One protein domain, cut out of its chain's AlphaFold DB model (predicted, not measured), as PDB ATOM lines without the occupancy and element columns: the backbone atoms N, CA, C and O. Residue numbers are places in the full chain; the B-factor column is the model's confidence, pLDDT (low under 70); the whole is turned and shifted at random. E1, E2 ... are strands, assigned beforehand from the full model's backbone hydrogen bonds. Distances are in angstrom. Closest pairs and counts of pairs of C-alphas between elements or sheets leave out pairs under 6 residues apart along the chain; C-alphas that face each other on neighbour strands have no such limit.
ATOM      1  N   GLY A 280     -25.406  -1.601 -23.966       90.81
ATOM      2  CA  GLY A 280     -25.811  -0.222 -24.218       90.81
ATOM      3  C   GLY A 280     -27.191   0.150 -23.670       90.81
ATOM      4  O   GLY A 280     -27.585   1.310 -23.795       90.81
ATOM      5  N   LYS A 281     -27.934  -0.790 -23.070       90.38
ATOM      6  CA  LYS A 281     -29.282  -0.550 -22.534       90.38
ATOM      7  C   LYS A 281     -29.265  -0.441 -21.021       90.38
ATOM      8  O   LYS A 281     -28.406  -1.009 -20.349       90.38
ATOM      9  N   ASN A 282     -30.272   0.242 -20.490       91.88
ATOM     10  CA  ASN A 282     -30.490   0.266 -19.056       91.88
ATOM     11  C   ASN A 282     -31.358  -0.906 -18.618       91.88
ATOM     12  O   ASN A 282     -32.360  -1.255 -19.257       91.88
ATOM     13  N   LEU A 283     -30.961  -1.473 -17.495       91.50
ATOM     14  CA  LEU A 283     -31.607  -2.571 -16.818       91.50
ATOM     15  C   LEU A 283     -32.084  -2.091 -15.451       91.50
ATOM     16  O   LEU A 283     -31.451  -1.253 -14.813       91.50
ATOM     17  N   LEU A 284     -33.209  -2.633 -15.015       91.38
ATOM     18  CA  LEU A 284     -33.818  -2.346 -13.728       91.38
ATOM     19  C   LEU A 284     -33.640  -3.546 -12.811       91.38
ATOM     20  O   LEU A 284     -33.952  -4.676 -13.199       91.38
ATOM     21  N   ALA A 285     -33.175  -3.293 -11.593       90.88
ATOM     22  CA  ALA A 285     -33.133  -4.306 -10.551       90.88
ATOM     23  C   ALA A 285     -34.559  -4.681 -10.116       90.88
ATOM     24  O   ALA A 285     -35.393  -3.821  -9.833       90.88
ATOM     25  N   ARG A 286     -34.864  -5.975 -10.036       87.25
ATOM     26  CA  ARG A 286     -36.182  -6.491  -9.637       87.25
ATOM     27  C   ARG A 286     -36.348  -6.611  -8.127       87.25
ATOM     28  O   ARG A 286     -37.482  -6.550  -7.652       87.25
ATOM     29  N   ASN A 287     -35.243  -6.776  -7.405       86.75
ATOM     30  CA  ASN A 287     -35.194  -7.040  -5.971       86.75
ATOM     31  C   ASN A 287     -34.043  -6.259  -5.325       86.75
ATOM     32  O   ASN A 287     -33.055  -5.959  -5.997       86.75
ATOM     33  N   ASP A 288     -34.177  -5.973  -4.031       89.06
ATOM     34  CA  ASP A 288     -33.078  -5.466  -3.207       89.06
ATOM     35  C   ASP A 288     -32.052  -6.571  -2.969       89.06
ATOM     36  O   ASP A 288     -32.413  -7.737  -2.768       89.06
ATOM     37  N   LYS A 289     -30.769  -6.216  -3.016       87.00
ATOM     38  CA  LYS A 289     -29.691  -7.192  -2.994       87.00
ATOM     39  C   LYS A 289     -28.350  -6.594  -2.602       87.00
ATOM     40  O   LYS A 289     -27.965  -5.524  -3.062       87.00
ATOM     41  N   THR A 290     -27.607  -7.336  -1.797       82.75
ATOM     42  CA  THR A 290     -26.268  -6.979  -1.316       82.75
ATOM     43  C   THR A 290     -25.261  -8.057  -1.706       82.75
ATOM     44  O   THR A 290     -25.644  -9.155  -2.111       82.75
ATOM     45  N   GLY A 291     -23.968  -7.762  -1.558       81.75
ATOM     46  CA  GLY A 291     -22.886  -8.717  -1.822       81.75
ATOM     47  C   GLY A 291     -22.304  -8.634  -3.232       81.75
ATOM     48  O   GLY A 291     -21.410  -9.405  -3.564       81.75
ATOM     49  N   PHE A 292     -22.766  -7.684  -4.048       85.88
ATOM     50  CA  PHE A 292     -21.989  -7.264  -5.205       85.88
ATOM     51  C   PHE A 292     -20.773  -6.470  -4.740       85.88
ATOM     52  O   PHE A 292     -20.796  -5.851  -3.679       85.88
ATOM     53  N   VAL A 293     -19.722  -6.499  -5.547       84.81
ATOM     54  CA  VAL A 293     -18.486  -5.764  -5.302       84.81
ATOM     55  C   VAL A 293     -18.247  -4.868  -6.504       84.81
ATOM     56  O   VAL A 293     -18.330  -5.346  -7.641       84.81
ATOM     57  N   ASP A 294     -17.980  -3.590  -6.250       87.44
ATOM     58  CA  ASP A 294     -17.563  -2.661  -7.291       87.44
ATOM     59  C   ASP A 294     -16.205  -3.108  -7.837       87.44
ATOM     60  O   ASP A 294     -15.241  -3.293  -7.091       87.44
ATOM     61  N   ILE A 295     -16.117  -3.296  -9.150       84.19
ATOM     62  CA  ILE A 295     -14.884  -3.743  -9.799       84.19
ATOM     63  C   ILE A 295     -13.754  -2.711  -9.727       84.19
ATOM     64  O   ILE A 295     -12.595  -3.093  -9.879       84.19
ATOM     65  N   ASN A 296     -14.083  -1.433  -9.539       83.38
ATOM     66  CA  ASN A 296     -13.130  -0.330  -9.537       83.38
ATOM     67  C   ASN A 296     -12.585  -0.057  -8.133       83.38
ATOM     68  O   ASN A 296     -11.392   0.199  -7.979       83.38
ATOM     69  N   THR A 297     -13.447  -0.103  -7.113       84.88
ATOM     70  CA  THR A 297     -13.086   0.271  -5.733       84.88
ATOM     71  C   THR A 297     -12.914  -0.933  -4.806       84.88
ATOM     72  O   THR A 297     -12.212  -0.836  -3.804       84.88
ATOM     73  N   GLY A 298     -13.523  -2.078  -5.133       86.31
ATOM     74  CA  GLY A 298     -13.575  -3.250  -4.257       86.31
ATOM     75  C   GLY A 298     -14.579  -3.123  -3.106       86.31
ATOM     76  O   GLY A 298     -14.653  -4.019  -2.264       86.31
ATOM     77  N   GLU A 299     -15.353  -2.037  -3.052       88.38
ATOM     78  CA  GLU A 299     -16.365  -1.821  -2.020       88.38
ATOM     79  C   GLU A 299     -17.623  -2.657  -2.278       88.38
ATOM     80  O   GLU A 299     -17.944  -3.023  -3.413       88.38
ATOM     81  N   ILE A 300     -18.343  -2.987  -1.203       89.19
ATOM     82  CA  ILE A 300     -19.603  -3.724  -1.305       89.19
ATOM     83  C   ILE A 300     -20.679  -2.780  -1.833       89.19
ATOM     84  O   ILE A 300     -20.986  -1.765  -1.215       89.19
ATOM     85  N   VAL A 301     -21.310  -3.182  -2.929       89.62
ATOM     86  CA  VAL A 301     -22.377  -2.439  -3.591       89.62
ATOM     87  C   VAL A 301     -23.736  -2.988  -3.174       89.62
ATOM     88  O   VAL A 301     -24.000  -4.198  -3.232       89.62
ATOM     89  N   GLN A 302     -24.629  -2.078  -2.793       90.56
ATOM     90  CA  GLN A 302     -26.031  -2.374  -2.539       90.56
ATOM     91  C   GLN A 302     -26.872  -2.048  -3.777       90.56
ATOM     92  O   GLN A 302     -26.998  -0.902  -4.199       90.56
ATOM     93  N   VAL A 303     -27.513  -3.069  -4.334       91.31
ATOM     94  CA  VAL A 303     -28.458  -2.935  -5.441       91.31
ATOM     95  C   VAL A 303     -29.863  -2.843  -4.863       91.31
ATOM     96  O   VAL A 303     -30.371  -3.811  -4.309       91.31
ATOM     97  N   ASN A 304     -30.516  -1.697  -5.020       92.06
ATOM     98  CA  ASN A 304     -31.900  -1.519  -4.578       92.06
ATOM     99  C   ASN A 304     -32.886  -1.852  -5.702       92.06
ATOM    100  O   ASN A 304     -32.631  -1.576  -6.877       92.06
ATOM    101  N   LYS A 305     -34.049  -2.395  -5.358       91.69
ATOM    102  CA  LYS A 305     -35.148  -2.660  -6.277       91.69
ATOM    103  C   LYS A 305     -35.545  -1.383  -7.019       91.69
ATOM    104  O   LYS A 305     -35.753  -0.331  -6.425       91.69
ATOM    105  N   GLY A 306     -35.681  -1.494  -8.335       89.88
ATOM    106  CA  GLY A 306     -36.005  -0.385  -9.227       89.88
ATOM    107  C   GLY A 306     -34.816   0.505  -9.591       89.88
ATOM    108  O   GLY A 306     -34.975   1.356 -10.463       89.88
ATOM    109  N   SER A 307     -33.636   0.307  -8.988       92.62
ATOM    110  CA  SER A 307     -32.432   1.036  -9.394       92.62
ATOM    111  C   SER A 307     -32.044   0.705 -10.835       92.62
ATOM    112  O   SER A 307     -32.274  -0.408 -11.330       92.62
ATOM    113  N   LYS A 308     -31.473   1.703 -11.507       94.81
ATOM    114  CA  LYS A 308     -31.154   1.680 -12.929       94.81
ATOM    115  C   LYS A 308     -29.664   1.452 -13.138       94.81
ATOM    116  O   LYS A 308     -28.836   2.136 -12.545       94.81
ATOM    117  N   TRP A 309     -29.354   0.495 -13.999       94.31
ATOM    118  CA  TRP A 309     -27.997   0.042 -14.268       94.31
ATOM    119  C   TRP A 309     -27.794  -0.109 -15.765       94.31
ATOM    120  O   TRP A 309     -28.495  -0.878 -16.425       94.31
ATOM    121  N   ARG A 310     -26.845   0.625 -16.328       95.12
ATOM    122  CA  ARG A 310     -26.495   0.533 -17.737       95.12
ATOM    123  C   ARG A 310     -25.575  -0.655 -17.955       95.12
ATOM    124  O   ARG A 310     -24.558  -0.790 -17.289       95.12
ATOM    125  N   CYS A 311     -25.940  -1.528 -18.884       92.88
ATOM    126  CA  CYS A 311     -25.067  -2.613 -19.302       92.88
ATOM    127  C   CYS A 311     -24.032  -2.059 -20.278       92.88
ATOM    128  O   CYS A 311     -24.350  -1.784 -21.434       92.88
ATOM    129  N   GLU A 312     -22.814  -1.852 -19.798       92.56
ATOM    130  CA  GLU A 312     -21.727  -1.265 -20.582       92.56
ATOM    131  C   GLU A 312     -21.126  -2.294 -21.537       92.56
ATOM    132  O   GLU A 312     -20.879  -2.013 -22.710       92.56
ATOM    133  N   GLU A 313     -20.956  -3.524 -21.059       89.69
ATOM    134  CA  GLU A 313     -20.307  -4.581 -21.821       89.69
ATOM    135  C   GLU A 313     -20.841  -5.960 -21.429       89.69
ATOM    136  O   GLU A 313     -21.312  -6.177 -20.315       89.69
ATOM    137  N   LEU A 314     -20.733  -6.908 -22.357       88.31
ATOM    138  CA  LEU A 314     -20.760  -8.337 -22.072       88.31
ATOM    139  C   LEU A 314     -19.387  -8.899 -22.443       88.31
ATOM    140  O   LEU A 314     -19.009  -8.862 -23.615       88.31
ATOM    141  N   THR A 315     -18.671  -9.413 -21.449       86.00
ATOM    142  CA  THR A 315     -17.266  -9.806 -21.568       86.00
ATOM    143  C   THR A 315     -16.985 -11.133 -20.868       86.00
ATOM    144  O   THR A 315     -17.862 -11.694 -20.213       86.00
ATOM    145  N   LEU A 316     -15.771 -11.654 -21.029       84.56
ATOM    146  CA  LEU A 316     -15.299 -12.877 -20.384       84.56
ATOM    147  C   LEU A 316     -14.383 -12.509 -19.211       84.56
ATOM    148  O   LEU A 316     -13.378 -11.831 -19.395       84.56
ATOM    149  N   ILE A 317     -14.733 -12.956 -18.006       80.00
ATOM    150  CA  ILE A 317     -14.040 -12.613 -16.762       80.00
ATOM    151  C   ILE A 317     -13.455 -13.868 -16.133       80.00
ATOM    152  O   ILE A 317     -14.099 -14.913 -16.060       80.00
ATOM    153  N   GLU A 318     -12.230 -13.744 -15.644       77.81
ATOM    154  CA  GLU A 318     -11.586 -14.779 -14.854       77.81
ATOM    155  C   GLU A 318     -12.144 -14.812 -13.425       77.81
ATOM    156  O   GLU A 318     -12.274 -13.771 -12.775       77.81
ATOM    157  N   LEU A 319     -12.474 -16.008 -12.935       72.06
ATOM    158  CA  LEU A 319     -12.932 -16.222 -11.566       72.06
ATOM    159  C   LEU A 319     -11.968 -17.133 -10.814       72.06
ATOM    160  O   LEU A 319     -11.389 -18.062 -11.377       72.06
ATOM    161  N   GLU A 320     -11.857 -16.903  -9.509       67.06
ATOM    162  CA  GLU A 320     -11.067 -17.763  -8.640       67.06
ATOM    163  C   GLU A 320     -11.611 -19.198  -8.664       67.06
ATOM    164  O   GLU A 320     -12.819 -19.428  -8.602       67.06
ATOM    165  N   ASN A 321     -10.707 -20.173  -8.764       64.25
ATOM    166  CA  ASN A 321     -11.016 -21.605  -8.826       64.25
ATOM    167  C   ASN A 321     -11.854 -22.061 -10.034       64.25
ATOM    168  O   ASN A 321     -12.180 -23.246 -10.110       64.25
ATOM    169  N   ILE A 322     -12.146 -21.181 -11.001       69.75
ATOM    170  CA  ILE A 322     -12.776 -21.560 -12.266       69.75
ATOM    171  C   ILE A 322     -11.706 -21.622 -13.363       69.75
ATOM    172  O   ILE A 322     -10.986 -20.653 -13.591       69.75
ATOM    173  N   PRO A 323     -11.568 -22.761 -14.056       67.50
ATOM    174  CA  PRO A 323     -10.460 -22.977 -14.985       67.50
ATOM    175  C   PRO A 323     -10.645 -22.366 -16.382       67.50
ATOM    176  O   PRO A 323      -9.701 -22.362 -17.169       67.50
ATOM    177  N   VAL A 324     -11.820 -21.822 -16.690       71.19
ATOM    178  CA  VAL A 324     -12.116 -21.066 -17.918       71.19
ATOM    179  C   VAL A 324     -12.646 -19.688 -17.574       71.19
ATOM    180  O   VAL A 324     -13.138 -19.455 -16.471       71.19
ATOM    181  N   LEU A 325     -12.572 -18.771 -18.535       78.62
ATOM    182  CA  LEU A 325     -13.225 -17.481 -18.378       78.62
ATOM    183  C   LEU A 325     -14.752 -17.653 -18.392       78.62
ATOM    184  O   LEU A 325     -15.308 -18.538 -19.031       78.62
ATOM    185  N   VAL A 326     -15.460 -16.783 -17.690       78.19
ATOM    186  CA  VAL A 326     -16.913 -16.874 -17.535       78.19
ATOM    187  C   VAL A 326     -17.556 -15.622 -18.121       78.19
ATOM    188  O   VAL A 326     -17.049 -14.525 -17.890       78.19
ATOM    189  N   PRO A 327     -18.655 -15.728 -18.884       82.38
ATOM    190  CA  PRO A 327     -19.307 -14.553 -19.437       82.38
ATOM    191  C   PRO A 327     -20.067 -13.757 -18.365       82.38
ATOM    192  O   PRO A 327     -20.866 -14.309 -17.607       82.38
ATOM    193  N   PHE A 328     -19.852 -12.444 -18.336       85.00
ATOM    194  CA  PHE A 328     -20.486 -11.495 -17.422       85.00
ATOM    195  C   PHE A 328     -20.882 -10.213 -18.145       85.00
ATOM    196  O   PHE A 328     -20.128  -9.676 -18.956       85.00
ATOM    197  N   TYR A 329     -22.040  -9.679 -17.780       87.88
ATOM    198  CA  TYR A 329     -22.366  -8.284 -18.021       87.88
ATOM    199  C   TYR A 329     -21.648  -7.394 -17.008       87.88
ATOM    200  O   TYR A 329     -21.634  -7.700 -15.814       87.88
ATOM    201  N   LEU A 330     -21.110  -6.276 -17.481       91.25
ATOM    202  CA  LEU A 330     -20.659  -5.172 -16.643       91.25
ATOM    203  C   LEU A 330     -21.776  -4.142 -16.576       91.25
ATOM    204  O   LEU A 330     -22.179  -3.584 -17.599       91.25
ATOM    205  N   LEU A 331     -22.312  -3.949 -15.377       93.06
ATOM    206  CA  LEU A 331     -23.430  -3.055 -15.132       93.06
ATOM    207  C   LEU A 331     -22.952  -1.866 -14.310       93.06
ATOM    208  O   LEU A 331     -22.426  -2.072 -13.222       93.06
ATOM    209  N   THR A 332     -23.193  -0.652 -14.794       95.56
ATOM    210  CA  THR A 332     -22.804   0.591 -14.118       95.56
ATOM    211  C   THR A 332     -24.034   1.403 -13.743       95.56
ATOM    212  O   THR A 332     -24.943   1.562 -14.561       95.56
ATOM    213  N   ASN A 333     -24.097   1.906 -12.515       94.50
ATOM    214  CA  ASN A 333     -25.182   2.788 -12.082       94.50
ATOM    215  C   ASN A 333     -24.834   4.276 -12.258       94.50
ATOM    216  O   ASN A 333     -23.757   4.641 -12.723       94.50
ATOM    217  N   GLU A 334     -25.760   5.155 -11.877       92.38
ATOM    218  CA  GLU A 334     -25.575   6.612 -11.970       92.38
ATOM    219  C   GLU A 334     -24.510   7.162 -11.005       92.38
ATOM    220  O   GLU A 334     -23.950   8.223 -11.266       92.38
ATOM    221  N   ALA A 335     -24.204   6.440  -9.921       92.25
ATOM    222  CA  ALA A 335     -23.132   6.791  -8.991       92.25
ATOM    223  C   ALA A 335     -21.735   6.413  -9.522       92.25
ATOM    224  O   ALA A 335     -20.731   6.789  -8.920       92.25
ATOM    225  N   GLY A 336     -21.661   5.707 -10.657       92.31
ATOM    226  CA  GLY A 336     -20.412   5.232 -11.250       92.31
ATOM    227  C   GLY A 336     -19.927   3.892 -10.694       92.31
ATOM    228  O   GLY A 336     -18.850   3.444 -11.082       92.31
ATOM    229  N   GLU A 337     -20.711   3.236  -9.836       93.62
ATOM    230  CA  GLU A 337     -20.385   1.908  -9.320       93.62
ATOM    231  C   GLU A 337     -20.592   0.870 -10.421       93.62
ATOM    232  O   GLU A 337     -21.641   0.864 -11.076       93.62
ATOM    233  N   THR A 338     -19.627  -0.033 -10.612       93.75
ATOM    234  CA  THR A 338     -19.711  -1.067 -11.652       93.75
ATOM    235  C   THR A 338     -19.675  -2.467 -11.052       93.75
ATOM    236  O   THR A 338     -18.705  -2.857 -10.411       93.75
ATOM    237  N   ILE A 339     -20.705  -3.272 -11.322       90.12
ATOM    238  CA  ILE A 339     -20.837  -4.651 -10.834       90.12
ATOM    239  C   ILE A 339     -20.776  -5.668 -11.978       90.12
ATOM    240  O   ILE A 339     -21.121  -5.380 -13.127       90.12
ATOM    241  N   LYS A 340     -20.389  -6.901 -11.644       87.12
ATOM    242  CA  LYS A 340     -20.395  -8.046 -12.564       87.12
ATOM    243  C   LYS A 340     -21.686  -8.847 -12.376       87.12
ATOM    244  O   LYS A 340     -21.929  -9.375 -11.292       87.12
ATOM    245  N   LEU A 341     -22.482  -9.000 -13.433       84.19
ATOM    246  CA  LEU A 341     -23.655  -9.877 -13.444       84.19
ATOM    247  C   LEU A 341     -23.419 -11.074 -14.381       84.19
ATOM    248  O   LEU A 341     -23.204 -10.863 -15.573       84.19
ATOM    249  N   PRO A 342     -23.464 -12.327 -13.898       79.06
ATOM    250  CA  PRO A 342     -23.191 -13.492 -14.735       79.06
ATOM    251  C   PRO A 342     -24.173 -13.594 -15.906       79.06
ATOM    252  O   PRO A 342     -25.386 -13.466 -15.713       79.06
ATOM    253  N   LEU A 343     -23.663 -13.898 -17.103       77.69
ATOM    254  CA  LEU A 343     -24.481 -14.336 -18.231       77.69
ATOM    255  C   LEU A 343     -24.879 -15.803 -17.968       77.69
ATOM    256  O   LEU A 343     -24.014 -16.681 -18.001       77.69
ATOM    257  N   PRO A 344     -26.149 -16.108 -17.649       62.31
ATOM    258  CA  PRO A 344     -26.524 -17.451 -17.225       62.31
ATOM    259  C   PRO A 344     -26.424 -18.444 -18.384       62.31
ATOM    260  O   PRO A 344     -26.954 -18.187 -19.454       62.31
ATOM    261  N   PRO A 345     -25.938 -19.661 -18.132       56.81
ATOM    262  CA  PRO A 345     -26.711 -20.818 -18.597       56.81
ATOM    263  C   PRO A 345     -27.396 -21.514 -17.410       56.81
ATOM    264  O   PRO A 345     -28.553 -21.912 -17.496       56.81
ATOM    265  N   LYS A 346     -26.692 -21.554 -16.271       50.66
ATOM    266  CA  LYS A 346     -27.131 -21.624 -14.863       50.66
ATOM    267  C   LYS A 346     -25.844 -21.629 -14.029       50.66
ATOM    268  O   LYS A 346     -25.291 -22.688 -13.757       50.66
ATOM    269  N   ILE A 347     -25.344 -20.461 -13.624       46.91
ATOM    270  CA  ILE A 347     -24.323 -20.415 -12.568       46.91
ATOM    271  C   ILE A 347     -25.058 -20.694 -11.258       46.91
ATOM    272  O   ILE A 347     -25.786 -19.856 -10.735       46.91
ATOM    273  N   ARG A 348     -24.931 -21.935 -10.783       41.75
ATOM    274  CA  ARG A 348     -25.460 -22.429  -9.503       41.75
ATOM    275  C   ARG A 348     -24.525 -22.103  -8.332       41.75
ATOM    276  O   ARG A 348     -24.600 -22.761  -7.299       41.75
ATOM    277  N   ASN A 349     -23.629 -21.127  -8.482       41.75
ATOM    278  CA  ASN A 349     -22.846 -20.687  -7.342       41.75
ATOM    279  C   ASN A 349     -23.757 -19.852  -6.427       41.75
ATOM    280  O   ASN A 349     -24.364 -18.888  -6.892       41.75
ATOM    281  N   LYS A 350     -23.879 -20.239  -5.149       46.22
ATOM    282  CA  LYS A 350     -24.670 -19.498  -4.148       46.22
ATOM    283  C   LYS A 350     -24.196 -18.045  -4.021       46.22
ATOM    284  O   LYS A 350     -25.003 -17.185  -3.682       46.22
ATOM    285  N   ASP A 351     -22.939 -17.792  -4.381       44.56
ATOM    286  CA  ASP A 351     -22.294 -16.478  -4.339       44.56
ATOM    287  C   ASP A 351     -22.658 -15.577  -5.534       44.56
ATOM    288  O   ASP A 351     -22.441 -14.371  -5.484       44.56
ATOM    289  N   TYR A 352     -23.240 -16.137  -6.609       48.12
ATOM    290  CA  TYR A 352     -23.614 -15.406  -7.829       48.12
ATOM    291  C   TYR A 352     -25.114 -15.529  -8.126       48.12
ATOM    292  O   TYR A 352     -25.550 -16.308  -8.977       48.12
ATOM    293  N   PRO A 353     -25.938 -14.765  -7.411       46.69
ATOM    294  CA  PRO A 353     -27.391 -14.808  -7.531       46.69
ATOM    295  C   PRO A 353     -27.887 -14.384  -8.931       46.69
ATOM    296  O   PRO A 353     -27.625 -13.269  -9.392       46.69
ATOM    297  N   THR A 354     -28.585 -15.302  -9.610       49.47
ATOM    298  CA  THR A 354     -28.980 -15.223 -11.025       49.47
ATOM    299  C   THR A 354     -30.382 -14.620 -11.236       49.47
ATOM    300  O   THR A 354     -31.336 -14.973 -10.555       49.47
ATOM    301  N   VAL A 355     -30.482 -13.756 -12.261       54.75
ATOM    302  CA  VAL A 355     -31.682 -13.125 -12.868       54.75
ATOM    303  C   VAL A 355     -32.482 -12.133 -12.001       54.75
ATOM    304  O   VAL A 355     -33.699 -12.240 -11.855       54.75
ATOM    305  N   ASP A 356     -31.807 -11.086 -11.519       74.50
ATOM    306  CA  ASP A 356     -32.423  -9.955 -10.799       74.50
ATOM    307  C   ASP A 356     -32.572  -8.673 -11.629       74.50
ATOM    308  O   ASP A 356     -32.993  -7.654 -11.093       74.50
TER     309      ASP A 356
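AT A GLANCE: This is residues 280 to 356 of the 468 residues of an uncharacterized protein of Alistipes putredinis CAG:67 (UniProt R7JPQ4). A strongly twisted, curled four-strand sheet makes one wall of this small domain, and the two-strand hairpin E2 and E3 crosses over by its edge strand E6, an incompletely closed wrap in which the two sheets meet through few close C-alphas. The link between E4 and E5 lies towards one end of the longest axis, and after E6 a tail with no named element folds back towards the end of E1. The printed part has 77 residues with no named helix and six named strands, E1 to E6 in chain order; the class is all strand, though under half of the residues are in named elements. The sheets run E1 - E4 - E5 - E6 and E2 - E3, both antiparallel. The whole is compact, with a radius of gyration of the C-alphas of 12.0 A and spans of 33 by 24 by 21 A.

HOW THE PARTS SIT: Begin at E1, residues 282 to 285, an edge strand antiparallel to E4, residues 308 to 317; look for N 283 and O 309, 2.8 A apart and within hydrogen-bond range. Next comes the hairpin of E2, residues 289 to 293, and E3, residues 300 to 303, where N 289 and O 303 are 2.8 A apart. The closest C-alphas of E1 and E3 are those of Ala 285 and Val 303, 7.1 A apart. E4 bends by 66 degrees at residue 314 and forms a hairpin with E5, residues 326 to 333; here N 317 and O 326 are 2.8 A apart. E5 forms a hairpin with the edge strand E6, residues 338 to 342, where N 331 and O 339 are 2.9 A apart. E4, E5 and E6 are a meander, each strand the antiparallel neighbour of the one before. The closest C-alphas of E2 and E6 are those of Val 293 and Ile 339, 6.1 A apart. E2 is apart from both E4 and E5.

IN THESE COORDINATES: Find C-alpha 282 at (-30.490, 0.266, -19.056), from which E1 runs 10.0 A to residue 285. E2 covers 11.5 A and E3 9.8 A. E4, the longest strand by residues, starts with C-alpha 308 at (-31.154, 1.680, -12.929) and spans 22.6 A. E5 spans 22.0 A, and E6 runs 13.3 A to C-alpha 342 at (-23.191, -13.492, -14.735).

THE WHOLE: Look to Gly 306 and Pro 323 for the two C-alphas farthest apart, at 34.6 A. The printed part has no cut; three links are tight, two are short and none is long. The mean pLDDT of the printed part is 80.5, and in this model residues 320 to 323 and 344 to 355 are under 70.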